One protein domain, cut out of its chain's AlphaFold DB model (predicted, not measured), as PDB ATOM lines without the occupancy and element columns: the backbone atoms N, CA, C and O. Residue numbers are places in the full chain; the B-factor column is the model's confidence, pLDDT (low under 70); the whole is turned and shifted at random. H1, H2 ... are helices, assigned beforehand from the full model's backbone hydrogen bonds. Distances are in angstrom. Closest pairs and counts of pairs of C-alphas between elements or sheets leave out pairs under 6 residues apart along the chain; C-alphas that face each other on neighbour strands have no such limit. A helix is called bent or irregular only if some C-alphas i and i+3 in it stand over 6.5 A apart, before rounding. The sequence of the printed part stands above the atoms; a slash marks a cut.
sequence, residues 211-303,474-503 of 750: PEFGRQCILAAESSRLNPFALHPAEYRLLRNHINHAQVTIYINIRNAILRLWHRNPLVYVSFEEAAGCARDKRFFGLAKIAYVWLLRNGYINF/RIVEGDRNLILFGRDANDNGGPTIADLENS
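AT A GLANCE: This is residues 211 to 303 and 474 to 503 of the 750 residues of the protein "DNA binding" of Didymella rabiei (UniProt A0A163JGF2). One long helix, H3, runs through the core, with H1 crossing it on one side and H5 crossing it on the opposite side. The short H6 packs beside H1 on H3, H4 packs on H5, and the small H7 lies at one end of the longest axis. The printed part has 123 residues with seven named helices, H1 to H7 in chain order, and no named strand; its class is all helix. It is compact, with a radius of gyration of the C-alphas of 13.5 A, yet elongated in outline, spanning 47 by 29 by 27 A.

IN THESE COORDINATES: H3, the longest helix, is residues 245 to 264 and measures 28.7 A from C-alpha 245 at (168.913, 160.623, 122.145) to C-alpha 264 at (144.017, 146.964, 117.882). H5 is residues 282 to 297, 23.3 A long, and is irregular: C-alphas 283 and 286 are 7.2 A apart. H1, residues 211 to 222, is 16.5 A long and begins at C-alpha 211, (148.431, 163.342, 116.371). H2 is residues 233 to 239, 10.0 A long. The shorter helices are H4, residues 272 to 276, H6, residues 480 to 484, and H7, residues 497 to 502, which ends at C-alpha 502, (180.329, 159.078, 131.208).

HOW THE PARTS SIT: H3 is the hub, touching four helices. With residues 216 to 221 alone H1 touches it, about perpendicular at 80 degrees; the closest C-alphas, of Cys 217 and Asn 256, are 4.8 A apart. H5 touches residues 251 to 258 of H3 at a steep tilt of 55 degrees, the same way, closest at the C-alphas of Arg 255 and Ala 291, 5.4 A. H6 touches H3, closest at the C-alphas of Asn 253 and Ile 483, 6.3 A, and H1, at those of Gly 214 and Leu 484, 5.4 A. H4 touches H5, closest at the C-alphas of Ala 276 and Ala 288, 5.3 A; H3 and H4 only just touch, with 3 pairs of C-alphas within 8 A, the closest those of Ile 258 and Ala 275, 5.5 A. H2 touches no helix: it is near H3 and H7, and close but not clearly touching H5, where the C-alphas of Glu 235 and Trp 294 are 8.0 A apart. H7 is close but not clearly touching H3, closest at the C-alphas of His 245 and Ile 497, 6.7 A. H1 and H5 are apart. Every O i to N i+4 pair is within hydrogen-bond range in H1, H2, H3, H4, H6 and H7, and 10 of 12 in H5.

THE WHOLE: The C-alphas farthest apart are those of Leu 267 and Ser 503, 47.0 A. Residues 304 to 473 are not printed, and C-alphas 303 and 474 are 28.2 A apart across this cut, which lies between H5 and H6. The link from H6 to H7, 12 residues, is long. The mean pLDDT of the printed part is 94.6, and no printed residue is under 70.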
ATOM      1  N   PRO A 211     148.779 163.246 114.951       95.88
ATOM      2  CA  PRO A 211     148.431 163.342 116.371       95.88
ATOM      3  C   PRO A 211     147.548 162.183 116.856       95.88
ATOM      4  O   PRO A 211     147.777 161.655 117.938       95.88
ATOM      5  N   GLU A 212     146.568 161.740 116.059       97.44
ATOM      6  CA  GLU A 212     145.698 160.616 116.434       97.44
ATOM      7  C   GLU A 212     146.452 159.279 116.395       97.44
ATOM      8  O   GLU A 212     146.278 158.437 117.277       97.44
ATOM      9  N   PHE A 213     147.351 159.094 115.424       97.62
ATOM     10  CA  PHE A 213     148.264 157.954 115.409       97.62
ATOM     11  C   PHE A 213     149.173 157.946 116.649       97.62
ATOM     12  O   PHE A 213     149.278 156.912 117.310       97.62
ATOM     13  N   GLY A 214     149.769 159.092 117.005       97.50
ATOM     14  CA  GLY A 214     150.570 159.265 118.224       97.50
ATOM     15  C   GLY A 214     149.782 158.912 119.488       97.50
ATOM     16  O   GLY A 214     150.214 158.056 120.261       97.50
ATOM     17  N   ARG A 215     148.570 159.461 119.639       97.62
ATOM     18  CA  ARG A 215     147.650 159.161 120.749       97.62
ATOM     19  C   ARG A 215     147.323 157.667 120.859       97.62
ATOM     20  O   ARG A 215     147.387 157.110 121.951       97.62
ATOM     21  N   GLN A 216     147.021 156.993 119.746       97.81
ATOM     22  CA  GLN A 216     146.773 155.543 119.742       97.81
ATOM     23  C   GLN A 216     148.019 154.725 120.118       97.81
ATOM     24  O   GLN A 216     147.889 153.672 120.739       97.81
ATOM     25  N   CYS A 217     149.218 155.186 119.754       98.50
ATOM     26  CA  CYS A 217     150.477 154.542 120.137       98.50
ATOM     27  C   CYS A 217     150.773 154.715 121.638       98.50
ATOM     28  O   CYS A 217     151.174 153.755 122.293       98.50
ATOM     29  N   ILE A 218     150.519 155.905 122.192       97.44
ATOM     30  CA  ILE A 218     150.648 156.206 123.629       97.44
ATOM     31  C   ILE A 218     149.713 155.309 124.454       97.44
ATOM     32  O   ILE A 218     150.189 154.551 125.299       97.44
ATOM     33  N   LEU A 219     148.417 155.281 124.118       96.19
ATOM     34  CA  LEU A 219     147.429 154.426 124.793       96.19
ATOM     35  C   LEU A 219     147.776 152.931 124.719       96.19
ATOM     36  O   LEU A 219     147.473 152.177 125.641       96.19
ATOM     37  N   ALA A 220     148.412 152.479 123.634       97.56
ATOM     38  CA  ALA A 220     148.852 151.091 123.498       97.56
ATOM     39  C   ALA A 220     150.077 150.760 124.372       97.56
ATOM     40  O   ALA A 220     150.206 149.625 124.834       97.56
ATOM     41  N   ALA A 221     150.959 151.729 124.635       97.25
ATOM     42  CA  ALA A 221     152.055 151.577 125.592       97.25
ATOM     43  C   ALA A 221     151.536 151.531 127.038       97.25
ATOM     44  O   ALA A 221     151.866 150.602 127.776       97.25
ATOM     45  N   GLU A 222     150.620 152.431 127.395       93.38
ATOM     46  CA  GLU A 222     149.931 152.443 128.695       93.38
ATOM     47  C   GLU A 222     149.139 151.143 128.922       93.38
ATOM     48  O   GLU A 222     149.326 150.459 129.927       93.38
ATOM     49  N   SER A 223     148.377 150.688 127.919       93.94
ATOM     50  CA  SER A 223     147.685 149.383 127.926       93.94
ATOM     51  C   SER A 223     148.635 148.176 128.014       93.94
ATOM     52  O   SER A 223     148.205 147.052 128.284       93.94
ATOM     53  N   SER A 224     149.935 148.391 127.800       95.75
ATOM     54  CA  SER A 224     150.999 147.396 127.967       95.75
ATOM     55  C   SER A 224     151.743 147.517 129.299       95.75
ATOM     56  O   SER A 224     152.586 146.662 129.574       95.75
ATOM     57  N   ARG A 225     151.425 148.522 130.131       93.81
ATOM     58  CA  ARG A 225     152.168 148.913 131.346       93.81
ATOM     59  C   ARG A 225     153.618 149.296 131.018       93.81
ATOM     60  O   ARG A 225     154.564 148.829 131.649       93.81
ATOM     61  N   LEU A 226     153.788 150.090 129.961       93.75
ATOM     62  CA  LEU A 226     155.066 150.641 129.520       93.75
ATOM     63  C   LEU A 226     154.960 152.158 129.431       93.75
ATOM     64  O   LEU A 226     154.006 152.677 128.858       93.75
ATOM     65  N   ASN A 227     155.969 152.859 129.947       93.06
ATOM     66  CA  ASN A 227     156.031 154.310 129.857       93.06
ATOM     67  C   ASN A 227     156.048 154.734 128.365       93.06
ATOM     68  O   ASN A 227     156.959 154.335 127.625       93.06
ATOM     69  N   PRO A 228     155.061 155.515 127.888       95.56
ATOM     70  CA  PRO A 228     154.962 155.892 126.479       95.56
ATOM     71  C   PRO A 228     156.073 156.843 126.018       95.56
ATOM     72  O   PRO A 228     156.278 156.961 124.812       95.56
ATOM     73  N   PHE A 229     156.792 157.493 126.941       96.00
ATOM     74  CA  PHE A 229     157.792 158.529 126.656       96.00
ATOM     75  C   PHE A 229     159.230 158.153 127.040       96.00
ATOM     76  O   PHE A 229     160.161 158.827 126.599       96.00
ATOM     77  N   ALA A 230     159.428 157.088 127.820       94.31
ATOM     78  CA  ALA A 230     160.734 156.661 128.321       94.31
ATOM     79  C   ALA A 230     161.086 155.221 127.934       94.31
ATOM     80  O   ALA A 230     160.203 154.377 127.770       94.31
ATOM     81  N   LEU A 231     162.386 154.921 127.835       94.31
ATOM     82  CA  LEU A 231     162.869 153.541 127.770       94.31
ATOM     83  C   LEU A 231     162.565 152.810 129.082       94.31
ATOM     84  O   LEU A 231     162.935 153.276 130.160       94.31
ATOM     85  N   HIS A 232     161.983 151.617 128.986       94.12
ATOM     86  CA  HIS A 232     161.870 150.706 130.119       94.12
ATOM     87  C   HIS A 232     163.283 150.310 130.611       94.12
ATOM     88  O   HIS A 232     164.179 150.128 129.782       94.12
ATOM     89  N   PRO A 233     163.530 150.092 131.917       91.25
ATOM     90  CA  PRO A 233     164.869 149.804 132.456       91.25
ATOM     91  C   PRO A 233     165.635 148.664 131.760       91.25
ATOM     92  O   PRO A 233     166.862 148.700 131.661       91.25
ATOM     93  N   ALA A 234     164.935 147.649 131.241       93.06
ATOM     94  CA  ALA A 234     165.553 146.587 130.438       93.06
ATOM     95  C   ALA A 234     165.873 147.008 128.986       93.06
ATOM     96  O   ALA A 234     166.866 146.532 128.441       93.06
ATOM     97  N   GLU A 235     165.079 147.896 128.374       95.69
ATOM     98  CA  GLU A 235     165.395 148.518 127.075       95.69
ATOM     99  C   GLU A 235     166.604 149.454 127.232       95.69
ATOM    100  O   GLU A 235     167.544 149.380 126.447       95.69
ATOM    101  N   TYR A 236     166.639 150.265 128.297       93.69
ATOM    102  CA  TYR A 236     167.770 151.138 128.624       93.69
ATOM    103  C   TYR A 236     169.084 150.352 128.740       93.69
ATOM    104  O   TYR A 236     170.041 150.677 128.039       93.69
ATOM    105  N   ARG A 237     169.130 149.273 129.542       92.94
ATOM    106  CA  ARG A 237     170.331 148.413 129.655       92.94
ATOM    107  C   ARG A 237     170.755 147.800 128.316       92.94
ATOM    108  O   ARG A 237     171.948 147.644 128.088       92.94
ATOM    109  N   LEU A 238     169.793 147.460 127.456       94.44
ATOM    110  CA  LEU A 238     170.039 146.871 126.138       94.44
ATOM    111  C   LEU A 238     170.548 147.893 125.110       94.44
ATOM    112  O   LEU A 238     171.306 147.519 124.225       94.44
ATOM    113  N   LEU A 239     170.119 149.156 125.192       95.31
ATOM    114  CA  LEU A 239     170.296 150.146 124.122       95.31
ATOM    115  C   LEU A 239     171.311 151.253 124.438       95.31
ATOM    116  O   LEU A 239     171.859 151.837 123.505       95.31
ATOM    117  N   ARG A 240     171.593 151.544 125.716       93.00
ATOM    118  CA  ARG A 240     172.406 152.705 126.146       93.00
ATOM    119  C   ARG A 240     173.762 152.860 125.444       93.00
ATOM    120  O   ARG A 240     174.191 153.982 125.211       93.00
ATOM    121  N   ASN A 241     174.416 151.751 125.098       94.62
ATOM    122  CA  ASN A 241     175.744 151.724 124.474       94.62
ATOM    123  C   ASN A 241     175.680 151.742 122.930       94.62
ATOM    124  O   ASN A 241     176.707 151.589 122.275       94.62
ATOM    125  N   HIS A 242     174.481 151.833 122.345       95.19
ATOM    126  CA  HIS A 242     174.244 151.607 120.914       95.19
ATOM    127  C   HIS A 242     173.404 152.693 120.239       95.19
ATOM    128  O   HIS A 242     173.414 152.764 119.012       95.19
ATOM    129  N   ILE A 243     172.673 153.513 121.004       95.44
ATOM    130  CA  ILE A 243     171.815 154.569 120.456       95.44
ATOM    131  C   ILE A 243     172.098 155.942 121.069       95.44
ATOM    132  O   ILE A 243     172.559 156.046 122.207       95.44
ATOM    133  N   ASN A 244     171.781 156.993 120.313       94.12
ATOM    134  CA  ASN A 244     171.779 158.391 120.761       94.12
ATOM    135  C   ASN A 244     170.359 158.866 121.165       94.12
ATOM    136  O   ASN A 244     169.371 158.158 120.960       94.12
ATOM    137  N   HIS A 245     170.218 160.082 121.710       90.62
ATOM    138  CA  HIS A 245     168.913 160.623 122.145       90.62
ATOM    139  C   HIS A 245     167.864 160.784 121.025       90.62
ATOM    140  O   HIS A 245     166.670 160.598 121.277       90.62
ATOM    141  N   ALA A 246     168.266 161.099 119.788       94.25
ATOM    142  CA  ALA A 246     167.318 161.158 118.671       94.25
ATOM    143  C   ALA A 246     166.752 159.756 118.388       94.25
ATOM    144  O   ALA A 246     165.538 159.568 118.291       94.25
ATOM    145  N   GLN A 247     167.628 158.752 118.375       96.62
ATOM    146  CA  GLN A 247     167.272 157.348 118.191       96.62
ATOM    147  C   GLN A 247     166.439 156.768 119.348       96.62
ATOM    148  O   GLN A 247     165.621 155.889 119.087       96.62
ATOM    149  N   VAL A 248     166.550 157.280 120.585       96.44
ATOM    150  CA  VAL A 248     165.614 156.941 121.684       96.44
ATOM    151  C   VAL A 248     164.176 157.296 121.297       96.44
ATOM    152  O   VAL A 248     163.289 156.449 121.378       96.44
ATOM    153  N   THR A 249     163.949 158.518 120.807       97.06
ATOM    154  CA  THR A 249     162.617 158.987 120.378       97.06
ATOM    155  C   THR A 249     162.056 158.110 119.251       97.06
ATOM    156  O   THR A 249     160.898 157.695 119.289       97.06
ATOM    157  N   ILE A 250     162.901 157.764 118.274       98.19
ATOM    158  CA  ILE A 250     162.546 156.904 117.134       98.19
ATOM    159  C   ILE A 250     162.216 155.477 117.598       98.19
ATOM    160  O   ILE A 250     161.197 154.915 117.195       98.19
ATOM    161  N   TYR A 251     163.040 154.897 118.475       98.50
ATOM    162  CA  TYR A 251     162.806 153.573 119.049       98.50
ATOM    163  C   TYR A 251     161.478 153.515 119.812       98.50
ATOM    164  O   TYR A 251     160.703 152.580 119.608       98.50
ATOM    165  N   ILE A 252     161.183 154.524 120.638       98.50
ATOM    166  CA  ILE A 252     159.940 154.595 121.419       98.50
ATOM    167  C   ILE A 252     158.719 154.709 120.497       98.50
ATOM    168  O   ILE A 252     157.757 153.963 120.682       98.50
ATOM    169  N   ASN A 253     158.769 155.543 119.450       98.50
ATOM    170  CA  ASN A 253     157.707 155.601 118.438       98.50
ATOM    171  C   ASN A 253     157.462 154.240 117.773       98.50
ATOM    172  O   ASN A 253     156.313 153.808 117.665       98.50
ATOM    173  N   ILE A 254     158.526 153.547 117.356       98.75
ATOM    174  CA  ILE A 254     158.427 152.221 116.729       98.75
ATOM    175  C   ILE A 254     157.840 151.201 117.715       98.75
ATOM    176  O   ILE A 254     156.890 150.497 117.373       98.75
ATOM    177  N   ARG A 255     158.348 151.146 118.952       98.75
ATOM    178  CA  ARG A 255     157.867 150.244 120.008       98.75
ATOM    179  C   ARG A 255     156.386 150.482 120.325       98.75
ATOM    180  O   ARG A 255     155.612 149.527 120.345       98.75
ATOM    181  N   ASN A 256     155.972 151.737 120.492       98.75
ATOM    182  CA  ASN A 256     154.578 152.101 120.754       98.75
ATOM    183  C   ASN A 256     153.663 151.779 119.552       98.75
ATOM    184  O   ASN A 256     152.536 151.318 119.735       98.75
ATOM    185  N   ALA A 257     154.149 151.945 118.318       98.75
ATOM    186  CA  ALA A 257     153.414 151.575 117.107       98.75
ATOM    187  C   ALA A 257     153.246 150.050 116.944       98.75
ATOM    188  O   ALA A 257     152.174 149.603 116.534       98.75
ATOM    189  N   ILE A 258     154.242 149.242 117.326       98.88
ATOM    190  CA  ILE A 258     154.125 147.771 117.361       98.88
ATOM    191  C   ILE A 258     153.080 147.342 118.403       98.88
ATOM    192  O   ILE A 258     152.221 146.508 118.115       98.88
ATOM    193  N   LEU A 259     153.095 147.955 119.592       98.81
ATOM    194  CA  LEU A 259     152.076 147.722 120.624       98.81
ATOM    195  C   LEU A 259     150.671 148.094 120.135       98.81
ATOM    196  O   LEU A 259     149.712 147.369 120.402       98.81
ATOM    197  N   ARG A 260     150.544 149.187 119.372       98.31
ATOM    198  CA  ARG A 260     149.276 149.595 118.756       98.31
ATOM    199  C   ARG A 260     148.724 148.524 117.814       98.31
ATOM    200  O   ARG A 260     147.514 148.315 117.825       98.31
ATOM    201  N   LEU A 261     149.556 147.841 117.022       98.38
ATOM    202  CA  LEU A 261     149.092 146.738 116.166       98.38
ATOM    203  C   LEU A 261     148.439 145.628 117.002       98.38
ATOM    204  O   LEU A 261     147.306 145.237 116.723       98.38
ATOM    205  N   TRP A 262     149.113 145.199 118.070       98.19
ATOM    206  CA  TRP A 262     148.621 144.159 118.974       98.19
ATOM    207  C   TRP A 262     147.314 144.550 119.678       98.19
ATOM    208  O   TRP A 262     146.324 143.822 119.600       98.19
ATOM    209  N   HIS A 263     147.266 145.725 120.317       96.44
ATOM    210  CA  HIS A 263     146.076 146.175 121.054       96.44
ATOM    211  C   HIS A 263     144.882 146.507 120.150       96.44
ATOM    212  O   HIS A 263     143.742 146.468 120.608       96.44
ATOM    213  N   ARG A 264     145.106 146.790 118.859       95.00
ATOM    214  CA  ARG A 264     144.017 146.964 117.882       95.00
ATOM    215  C   ARG A 264     143.322 145.651 117.524       95.00
ATOM    216  O   ARG A 264     142.138 145.706 117.196       95.00
ATOM    217  N   ASN A 265     144.019 144.511 117.554       95.81
ATOM    218  CA  ASN A 265     143.413 143.202 117.299       95.81
ATOM    219  C   ASN A 265     144.236 142.027 117.887       95.81
ATOM    220  O   ASN A 265     144.969 141.368 117.148       95.81
ATOM    221  N   PRO A 266     144.076 141.682 119.179       96.12
ATOM    222  CA  PRO A 266     144.851 140.619 119.833       96.12
ATOM    223  C   PRO A 266     144.461 139.185 119.410       96.12
ATOM    224  O   PRO A 266     144.993 138.220 119.964       96.12
ATOM    225  N   LEU A 267     143.531 139.025 118.454       95.50
ATOM    226  CA  LEU A 267     143.240 137.755 117.769       95.50
ATOM    227  C   LEU A 267     144.227 137.454 116.631       95.50
ATOM    228  O   LEU A 267     144.262 136.324 116.148       95.50
ATOM    229  N   VAL A 268     145.002 138.446 116.187       95.00
ATOM    230  CA  VAL A 268     145.976 138.316 115.100       95.00
ATOM    231  C   VAL A 268     147.365 138.568 115.674       95.00
ATOM    232  O   VAL A 268     147.589 139.540 116.393       95.00
ATOM    233  N   TYR A 269     148.305 137.666 115.393       95.69
ATOM    234  CA  TYR A 269     149.699 137.860 115.783       95.69
ATOM    235  C   TYR A 269     150.316 139.001 114.961       95.69
ATOM    236  O   TYR A 269     150.046 139.131 113.769       95.69
ATOM    237  N   VAL A 270     151.175 139.803 115.584       97.62
ATOM    238  CA  VAL A 270     151.987 140.804 114.889       97.62
ATOM    239  C   VAL A 270     153.200 140.104 114.282       97.62
ATOM    240  O   VAL A 270     153.975 139.479 115.010       97.62
ATOM    241  N   SER A 271     153.381 140.201 112.968       95.69
ATOM    242  CA  SER A 271     154.562 139.681 112.267       95.69
ATOM    243  C   SER A 271     155.780 140.609 112.389       95.69
ATOM    244  O   SER A 271     155.664 141.790 112.729       95.69
ATOM    245  N   PHE A 272     156.978 140.098 112.070       94.94
ATOM    246  CA  PHE A 272     158.166 140.956 111.989       94.94
ATOM    247  C   PHE A 272     158.059 141.947 110.820       94.94
ATOM    248  O   PHE A 272     158.493 143.090 110.943       94.94
ATOM    249  N   GLU A 273     157.453 141.538 109.708       95.88
ATOM    250  CA  GLU A 273     157.185 142.379 108.545       95.88
ATOM    251  C   GLU A 273     156.304 143.580 108.916       95.88
ATOM    252  O   GLU A 273     156.632 144.716 108.569       95.88
ATOM    253  N   GLU A 274     155.228 143.354 109.674       97.19
ATOM    254  CA  GLU A 274     154.366 144.435 110.159       97.19
ATOM    255  C   GLU A 274     155.082 145.320 111.183       97.19
ATOM    256  O   GLU A 274     154.941 146.542 111.129       97.19
ATOM    257  N   ALA A 275     155.893 144.739 112.071       97.88
ATOM    258  CA  ALA A 275     156.671 145.500 113.044       97.88
ATOM    259  C   ALA A 275     157.761 146.369 112.388       97.88
ATOM    260  O   ALA A 275     157.963 147.518 112.780       97.88
ATOM    261  N   ALA A 276     158.429 145.866 111.347       98.06
ATOM    262  CA  ALA A 276     159.331 146.652 110.507       98.06
ATOM    263  C   ALA A 276     158.575 147.767 109.760       98.06
ATOM    264  O   ALA A 276     159.088 148.879 109.636       98.06
ATOM    265  N   GLY A 277     157.332 147.501 109.348       98.00
ATOM    266  CA  GLY A 277     156.411 148.481 108.765       98.00
ATOM    267  C   GLY A 277     156.009 149.638 109.688       98.00
ATOM    268  O   GLY A 277     155.455 150.624 109.202       98.00
ATOM    269  N   CYS A 278     156.297 149.564 110.993       98.12
ATOM    270  CA  CYS A 278     156.147 150.686 111.927       98.12
ATOM    271  C   CYS A 278     157.312 151.694 111.871       98.12
ATOM    272  O   CYS A 278     157.163 152.811 112.363       98.12
ATOM    273  N   ALA A 279     158.462 151.339 111.284       97.75
ATOM    274  CA  ALA A 279     159.575 152.269 111.090       97.75
ATOM    275  C   ALA A 279     159.354 153.143 109.848       97.75
ATOM    276  O   ALA A 279     159.024 152.631 108.777       97.75
ATOM    277  N   ARG A 280     159.577 154.460 109.963       95.12
ATOM    278  CA  ARG A 280     159.362 155.420 108.859       95.12
ATOM    279  C   ARG A 280     160.466 155.455 107.812       95.12
ATOM    280  O   ARG A 280     160.239 155.901 106.691       95.12
ATOM    281  N   ASP A 281     161.650 154.988 108.181       95.06
ATOM    282  CA  ASP A 281     162.842 154.953 107.343       95.06
ATOM    283  C   ASP A 281     163.447 153.545 107.410       95.06
ATOM    284  O   ASP A 281     163.544 152.948 108.487       95.06
ATOM    285  N   LYS A 282     163.877 153.021 106.253       95.50
ATOM    286  CA  LYS A 282     164.519 151.704 106.132       95.50
ATOM    287  C   LYS A 282     165.774 151.593 107.019       95.50
ATOM    288  O   LYS A 282     166.087 150.494 107.476       95.50
ATOM    289  N   ARG A 283     166.449 152.713 107.326       95.19
ATOM    290  CA  ARG A 283     167.590 152.777 108.265       95.19
ATOM    291  C   ARG A 283     167.255 152.239 109.663       95.19
ATOM    292  O   ARG A 283     168.123 151.662 110.311       95.19
ATOM    293  N   PHE A 284     166.004 152.359 110.114       96.50
ATOM    294  CA  PHE A 284     165.591 151.967 111.469       96.50
ATOM    295  C   PHE A 284     164.950 150.572 111.559       96.50
ATOM    296  O   PHE A 284     164.484 150.184 112.631       96.50
ATOM    297  N   PHE A 285     164.992 149.758 110.494       97.19
ATOM    298  CA  PHE A 285     164.554 148.355 110.564       97.19
ATOM    299  C   PHE A 285     165.336 147.527 111.603       97.19
ATOM    300  O   PHE A 285     164.781 146.595 112.185       97.19
ATOM    301  N   GLY A 286     166.589 147.895 111.904       96.62
ATOM    302  CA  GLY A 286     167.349 147.317 113.019       96.62
ATOM    303  C   GLY A 286     166.703 147.594 114.383       96.62
ATOM    304  O   GLY A 286     166.478 146.662 115.156       96.62
ATOM    305  N   LEU A 287     166.312 148.847 114.648       97.31
ATOM    306  CA  LEU A 287     165.591 149.230 115.870       97.31
ATOM    307  C   LEU A 287     164.216 148.555 115.947       97.31
ATOM    308  O   LEU A 287     163.853 148.048 117.007       97.31
ATOM    309  N   ALA A 288     163.493 148.459 114.828       98.31
ATOM    310  CA  ALA A 288     162.221 147.736 114.762       98.31
ATOM    311  C   ALA A 288     162.371 146.242 115.080       98.31
ATOM    312  O   ALA A 288     161.555 145.689 115.814       98.31
ATOM    313  N   LYS A 289     163.446 145.593 114.610       97.25
ATOM    314  CA  LYS A 289     163.771 144.203 114.967       97.25
ATOM    315  C   LYS A 289     164.061 144.052 116.460       97.25
ATOM    316  O   LYS A 289     163.582 143.094 117.064       97.25
ATOM    317  N   ILE A 290     164.802 144.986 117.061       97.69
ATOM    318  CA  ILE A 290     165.084 144.969 118.504       97.69
ATOM    319  C   ILE A 290     163.789 145.163 119.303       97.69
ATOM    320  O   ILE A 290     163.509 144.354 120.184       97.69
ATOM    321  N   ALA A 291     162.971 146.167 118.968       98.62
ATOM    322  CA  ALA A 291     161.678 146.412 119.610       98.62
ATOM    323  C   ALA A 291     160.743 145.197 119.488       98.62
ATOM    324  O   ALA A 291     160.239 144.712 120.498       98.62
ATOM    325  N   TYR A 292     160.579 144.641 118.284       98.31
ATOM    326  CA  TYR A 292     159.766 143.448 118.035       98.31
ATOM    327  C   TYR A 292     160.209 142.248 118.881       98.31
ATOM    328  O   TYR A 292     159.402 141.665 119.604       98.31
ATOM    329  N   VAL A 293     161.499 141.892 118.836       96.81
ATOM    330  CA  VAL A 293     162.028 140.744 119.590       96.81
ATOM    331  C   VAL A 293     161.944 140.990 121.098       96.81
ATOM    332  O   VAL A 293     161.639 140.057 121.841       96.81
ATOM    333  N   TRP A 294     162.167 142.221 121.564       97.94
ATOM    334  CA  TRP A 294     162.038 142.573 122.977       97.94
ATOM    335  C   TRP A 294     160.584 142.452 123.460       97.94
ATOM    336  O   TRP A 294     160.332 141.763 124.452       97.94
ATOM    337  N   LEU A 295     159.623 143.024 122.730       98.56
ATOM    338  CA  LEU A 295     158.194 142.934 123.046       98.56
ATOM    339  C   LEU A 295     157.693 141.482 123.035       98.56
ATOM    340  O   LEU A 295     157.014 141.055 123.971       98.56
ATOM    341  N   LEU A 296     158.069 140.707 122.015       96.88
ATOM    342  CA  LEU A 296     157.693 139.300 121.865       96.88
ATOM    343  C   LEU A 296     158.266 138.430 122.996       96.88
ATOM    344  O   LEU A 296     157.539 137.654 123.617       96.88
ATOM    345  N   ARG A 297     159.565 138.559 123.304       96.00
ATOM    346  CA  ARG A 297     160.225 137.736 124.336       96.00
ATOM    347  C   ARG A 297     159.745 138.038 125.753       96.00
ATOM    348  O   ARG A 297     159.722 137.121 126.568       96.00
ATOM    349  N   ASN A 298     159.347 139.279 126.031       97.00
ATOM    350  CA  ASN A 298     158.803 139.682 127.332       97.00
ATOM    351  C   ASN A 298     157.266 139.551 127.424       97.00
ATOM    352  O   ASN A 298     156.699 139.832 128.475       97.00
ATOM    353  N   GLY A 299     156.587 139.087 126.365       96.69
ATOM    354  CA  GLY A 299     155.148 138.801 126.394       96.69
ATOM    355  C   GLY A 299     154.242 140.035 126.340       96.69
ATOM    356  O   GLY A 299     153.131 139.992 126.860       96.69
ATOM    357  N   TYR A 300     154.694 141.129 125.720       98.00
ATOM    358  CA  TYR A 300     153.865 142.318 125.474       98.00
ATOM    359  C   TYR A 300     152.990 142.194 124.216       98.00
ATOM    360  O   TYR A 300     151.946 142.835 124.132       98.00
ATOM    361  N   ILE A 301     153.401 141.354 123.262       98.31
ATOM    362  CA  ILE A 301     152.666 141.021 122.031       98.31
ATOM    363  C   ILE A 301     152.640 139.500 121.831       98.31
ATOM    364  O   ILE A 301     153.472 138.784 122.392       98.31
ATOM    365  N   ASN A 302     151.709 139.017 121.005       97.50
ATOM    366  CA  ASN A 302     151.609 137.620 120.556       97.50
ATOM    367  C   ASN A 302     151.497 136.596 121.708       97.50
ATOM    368  O   ASN A 302     152.002 135.479 121.603       97.50
ATOM    369  N   PHE A 303     150.839 136.982 122.808       97.50
ATOM    370  CA  PHE A 303     150.641 136.147 123.997       97.50
ATOM    371  C   PHE A 303     149.199 135.625 124.116       97.50
ATOM    372  O   PHE A 303     148.268 136.162 123.514       97.50
ATOM    373  N   ARG A 474     166.954 154.624 136.893       71.69
ATOM    374  CA  ARG A 474     167.483 155.456 135.812       71.69
ATOM    375  C   ARG A 474     166.787 155.093 134.501       71.69
ATOM    376  O   ARG A 474     166.978 153.993 133.981       71.69
ATOM    377  N   ILE A 475     166.008 156.035 133.984       75.25
ATOM    378  CA  ILE A 475     165.333 155.976 132.687       75.25
ATOM    379  C   ILE A 475     165.861 157.081 131.769       75.25
ATOM    380  O   ILE A 475     166.488 158.039 132.223       75.25
ATOM    381  N   VAL A 476     165.608 156.936 130.468       88.19
ATOM    382  CA  VAL A 476     165.926 157.948 129.453       88.19
ATOM    383  C   VAL A 476     164.669 158.221 128.643       88.19
ATOM    384  O   VAL A 476     164.110 157.306 128.034       88.19
ATOM    385  N   GLU A 477     164.224 159.475 128.660       89.94
ATOM    386  CA  GLU A 477     163.073 159.943 127.890       89.94
ATOM    387  C   GLU A 477     163.459 160.300 126.443       89.94
ATOM    388  O   GLU A 477     164.573 160.762 126.168       89.94
ATOM    389  N   GLY A 478     162.525 160.082 125.516       91.75
ATOM    390  CA  GLY A 478     162.540 160.693 124.186       91.75
ATOM    391  C   GLY A 478     161.872 162.074 124.193       91.75
ATOM    392  O   GLY A 478     161.314 162.507 125.201       91.75
ATOM    393  N   ASP A 479     161.888 162.774 123.058       93.94
ATOM    394  CA  ASP A 479     161.188 164.059 122.940       93.94
ATOM    395  C   ASP A 479     159.665 163.845 123.000       93.94
ATOM    396  O   ASP A 479     159.038 163.332 122.066       93.94
ATOM    397  N   ARG A 480     159.061 164.263 124.120       93.62
ATOM    398  CA  ARG A 480     157.623 164.121 124.378       93.62
ATOM    399  C   ARG A 480     156.752 164.801 123.324       93.62
ATOM    400  O   ARG A 480     155.706 164.252 122.991       93.62
ATOM    401  N   ASN A 481     157.153 165.954 122.779       94.06
ATOM    402  CA  ASN A 481     156.361 166.647 121.757       94.06
ATOM    403  C   ASN A 481     156.368 165.861 120.445       94.06
ATOM    404  O   ASN A 481     155.326 165.713 119.804       94.06
ATOM    405  N   LEU A 482     157.528 165.326 120.057       95.62
ATOM    406  CA  LEU A 482     157.629 164.476 118.875       95.62
ATOM    407  C   LEU A 482     156.786 163.202 119.039       95.62
ATOM    408  O   LEU A 482     156.011 162.883 118.138       95.62
ATOM    409  N   ILE A 483     156.830 162.541 120.200       95.06
ATOM    410  CA  ILE A 483     156.021 161.339 120.479       95.06
ATOM    411  C   ILE A 483     154.512 161.659 120.488       95.06
ATOM    412  O   ILE A 483     153.742 160.978 119.808       95.06
ATOM    413  N   LEU A 484     154.082 162.728 121.177       92.56
ATOM    414  CA  LEU A 484     152.679 163.182 121.228       92.56
ATOM    415  C   LEU A 484     152.086 163.419 119.836       92.56
ATOM    416  O   LEU A 484     150.968 162.994 119.550       92.56
ATOM    417  N   PHE A 485     152.843 164.072 118.954       93.69
ATOM    418  CA  PHE A 485     152.408 164.347 117.586       93.69
ATOM    419  C   PHE A 485     152.738 163.231 116.597       93.69
ATOM    420  O   PHE A 485     152.580 163.444 115.394       93.69
ATOM    421  N   GLY A 486     153.208 162.071 117.068       91.94
ATOM    422  CA  GLY A 486     153.595 160.954 116.222       91.94
ATOM    423  C   GLY A 486     154.604 161.379 115.158       91.94
ATOM    424  O   GLY A 486     154.362 161.159 113.972       91.94
ATOM    425  N   ARG A 487     155.741 161.961 115.549       93.81
ATOM    426  CA  ARG A 487     156.857 162.398 114.686       93.81
ATOM    427  C   ARG A 487     158.181 161.827 115.185       93.81
ATOM    428  O   ARG A 487     158.362 161.654 116.382       93.81
ATOM    429  N   ASP A 488     159.102 161.566 114.267       92.94
ATOM    430  CA  ASP A 488     160.448 161.079 114.585       92.94
ATOM    431  C   ASP A 488     161.431 162.252 114.739       92.94
ATOM    432  O   ASP A 488     161.217 163.331 114.183       92.94
ATOM    433  N   ALA A 489     162.509 162.040 115.497       92.38
ATOM    434  CA  ALA A 489     163.594 163.009 115.639       92.38
ATOM    435  C   ALA A 489     164.558 162.962 114.440       92.38
ATOM    436  O   ALA A 489     164.732 161.922 113.804       92.38
ATOM    437  N   ASN A 490     165.238 164.078 114.162       91.06
ATOM    438  CA  ASN A 490     166.299 164.116 113.154       91.06
ATOM    439  C   ASN A 490     167.582 163.484 113.716       91.06
ATOM    440  O   ASN A 490     168.326 164.126 114.456       91.06
ATOM    441  N   ASP A 491     167.837 162.228 113.356       88.50
ATOM    442  CA  ASP A 491     169.085 161.535 113.677       88.50
ATOM    443  C   ASP A 491     170.209 161.949 112.714       88.50
ATOM    444  O   ASP A 491     170.319 161.439 111.594       88.50
ATOM    445  N   ASN A 492     171.040 162.883 113.181       84.62
ATOM    446  CA  ASN A 492     172.258 163.345 112.511       84.62
ATOM    447  C   ASN A 492     173.521 162.618 113.030       84.62
ATOM    448  O   ASN A 492     174.637 163.070 112.772       84.62
ATOM    449  N   GLY A 493     173.359 161.528 113.790       82.44
ATOM    450  CA  GLY A 493     174.431 160.936 114.587       82.44
ATOM    451  C   GLY A 493     174.748 161.741 115.854       82.44
ATOM    452  O   GLY A 493     174.143 162.775 116.140       82.44
ATOM    453  N   GLY A 494     175.695 161.236 116.644       86.50
ATOM    454  CA  GLY A 494     176.102 161.821 117.920       86.50
ATOM    455  C   GLY A 494     176.648 160.765 118.888       86.50
ATOM    456  O   GLY A 494     176.632 159.579 118.549       86.50
ATOM    457  N   PRO A 495     177.121 161.176 120.078       90.38
ATOM    458  CA  PRO A 495     177.514 160.252 121.141       90.38
ATOM    459  C   PRO A 495     176.339 159.363 121.572       90.38
ATOM    460  O   PRO A 495     175.172 159.774 121.498       90.38
ATOM    461  N   THR A 496     176.637 158.150 122.038       93.00
ATOM    462  CA  THR A 496     175.612 157.276 122.622       93.00
ATOM    463  C   THR A 496     175.141 157.824 123.970       93.00
ATOM    464  O   THR A 496     175.791 158.682 124.574       93.00
ATOM    465  N   ILE A 497     174.018 157.308 124.478       90.62
ATOM    466  CA  ILE A 497     173.575 157.600 125.851       90.62
ATOM    467  C   ILE A 497     174.706 157.304 126.849       90.62
ATOM    468  O   ILE A 497     174.996 158.127 127.711       90.62
ATOM    469  N   ALA A 498     175.390 156.167 126.706       89.44
ATOM    470  CA  ALA A 498     176.494 155.785 127.579       89.44
ATOM    471  C   ALA A 498     177.665 156.781 127.557       89.44
ATOM    472  O   ALA A 498     178.203 157.096 128.617       89.44
ATOM    473  N   ASP A 499     178.037 157.291 126.381       90.62
ATOM    474  CA  ASP A 499     179.133 158.258 126.241       90.62
ATOM    475  C   ASP A 499     178.787 159.595 126.906       90.62
ATOM    476  O   ASP A 499     179.612 160.164 127.621       90.62
ATOM    477  N   LEU A 500     177.550 160.071 126.715       86.50
ATOM    478  CA  LEU A 500     177.057 161.303 127.336       86.50
ATOM    479  C   LEU A 500     177.057 161.207 128.861       86.50
ATOM    480  O   LEU A 500     177.495 162.141 129.523       86.50
ATOM    481  N   GLU A 501     176.611 160.079 129.413       85.25
ATOM    482  CA  GLU A 501     176.575 159.854 130.860       85.25
ATOM    483  C   GLU A 501     177.952 159.682 131.510       85.25
ATOM    484  O   GLU A 501     178.085 159.935 132.704       85.25
ATOM    485  N   ASN A 502     178.944 159.212 130.750       84.81
ATOM    486  CA  ASN A 502     180.329 159.078 131.208       84.81
ATOM    487  C   ASN A 502     181.123 160.387 131.051       84.81
ATOM    488  O   ASN A 502     182.218 160.512 131.595       84.81
ATOM    489  N   SER A 503     180.598 161.348 130.287       75.75
ATOM    490  CA  SER A 503     181.128 162.704 130.229       75.75
ATOM    491  C   SER A 503     180.499 163.539 131.347       75.75
ATOM    492  O   SER A 503     179.280 163.689 131.380       75.75
TER     493      SER A 503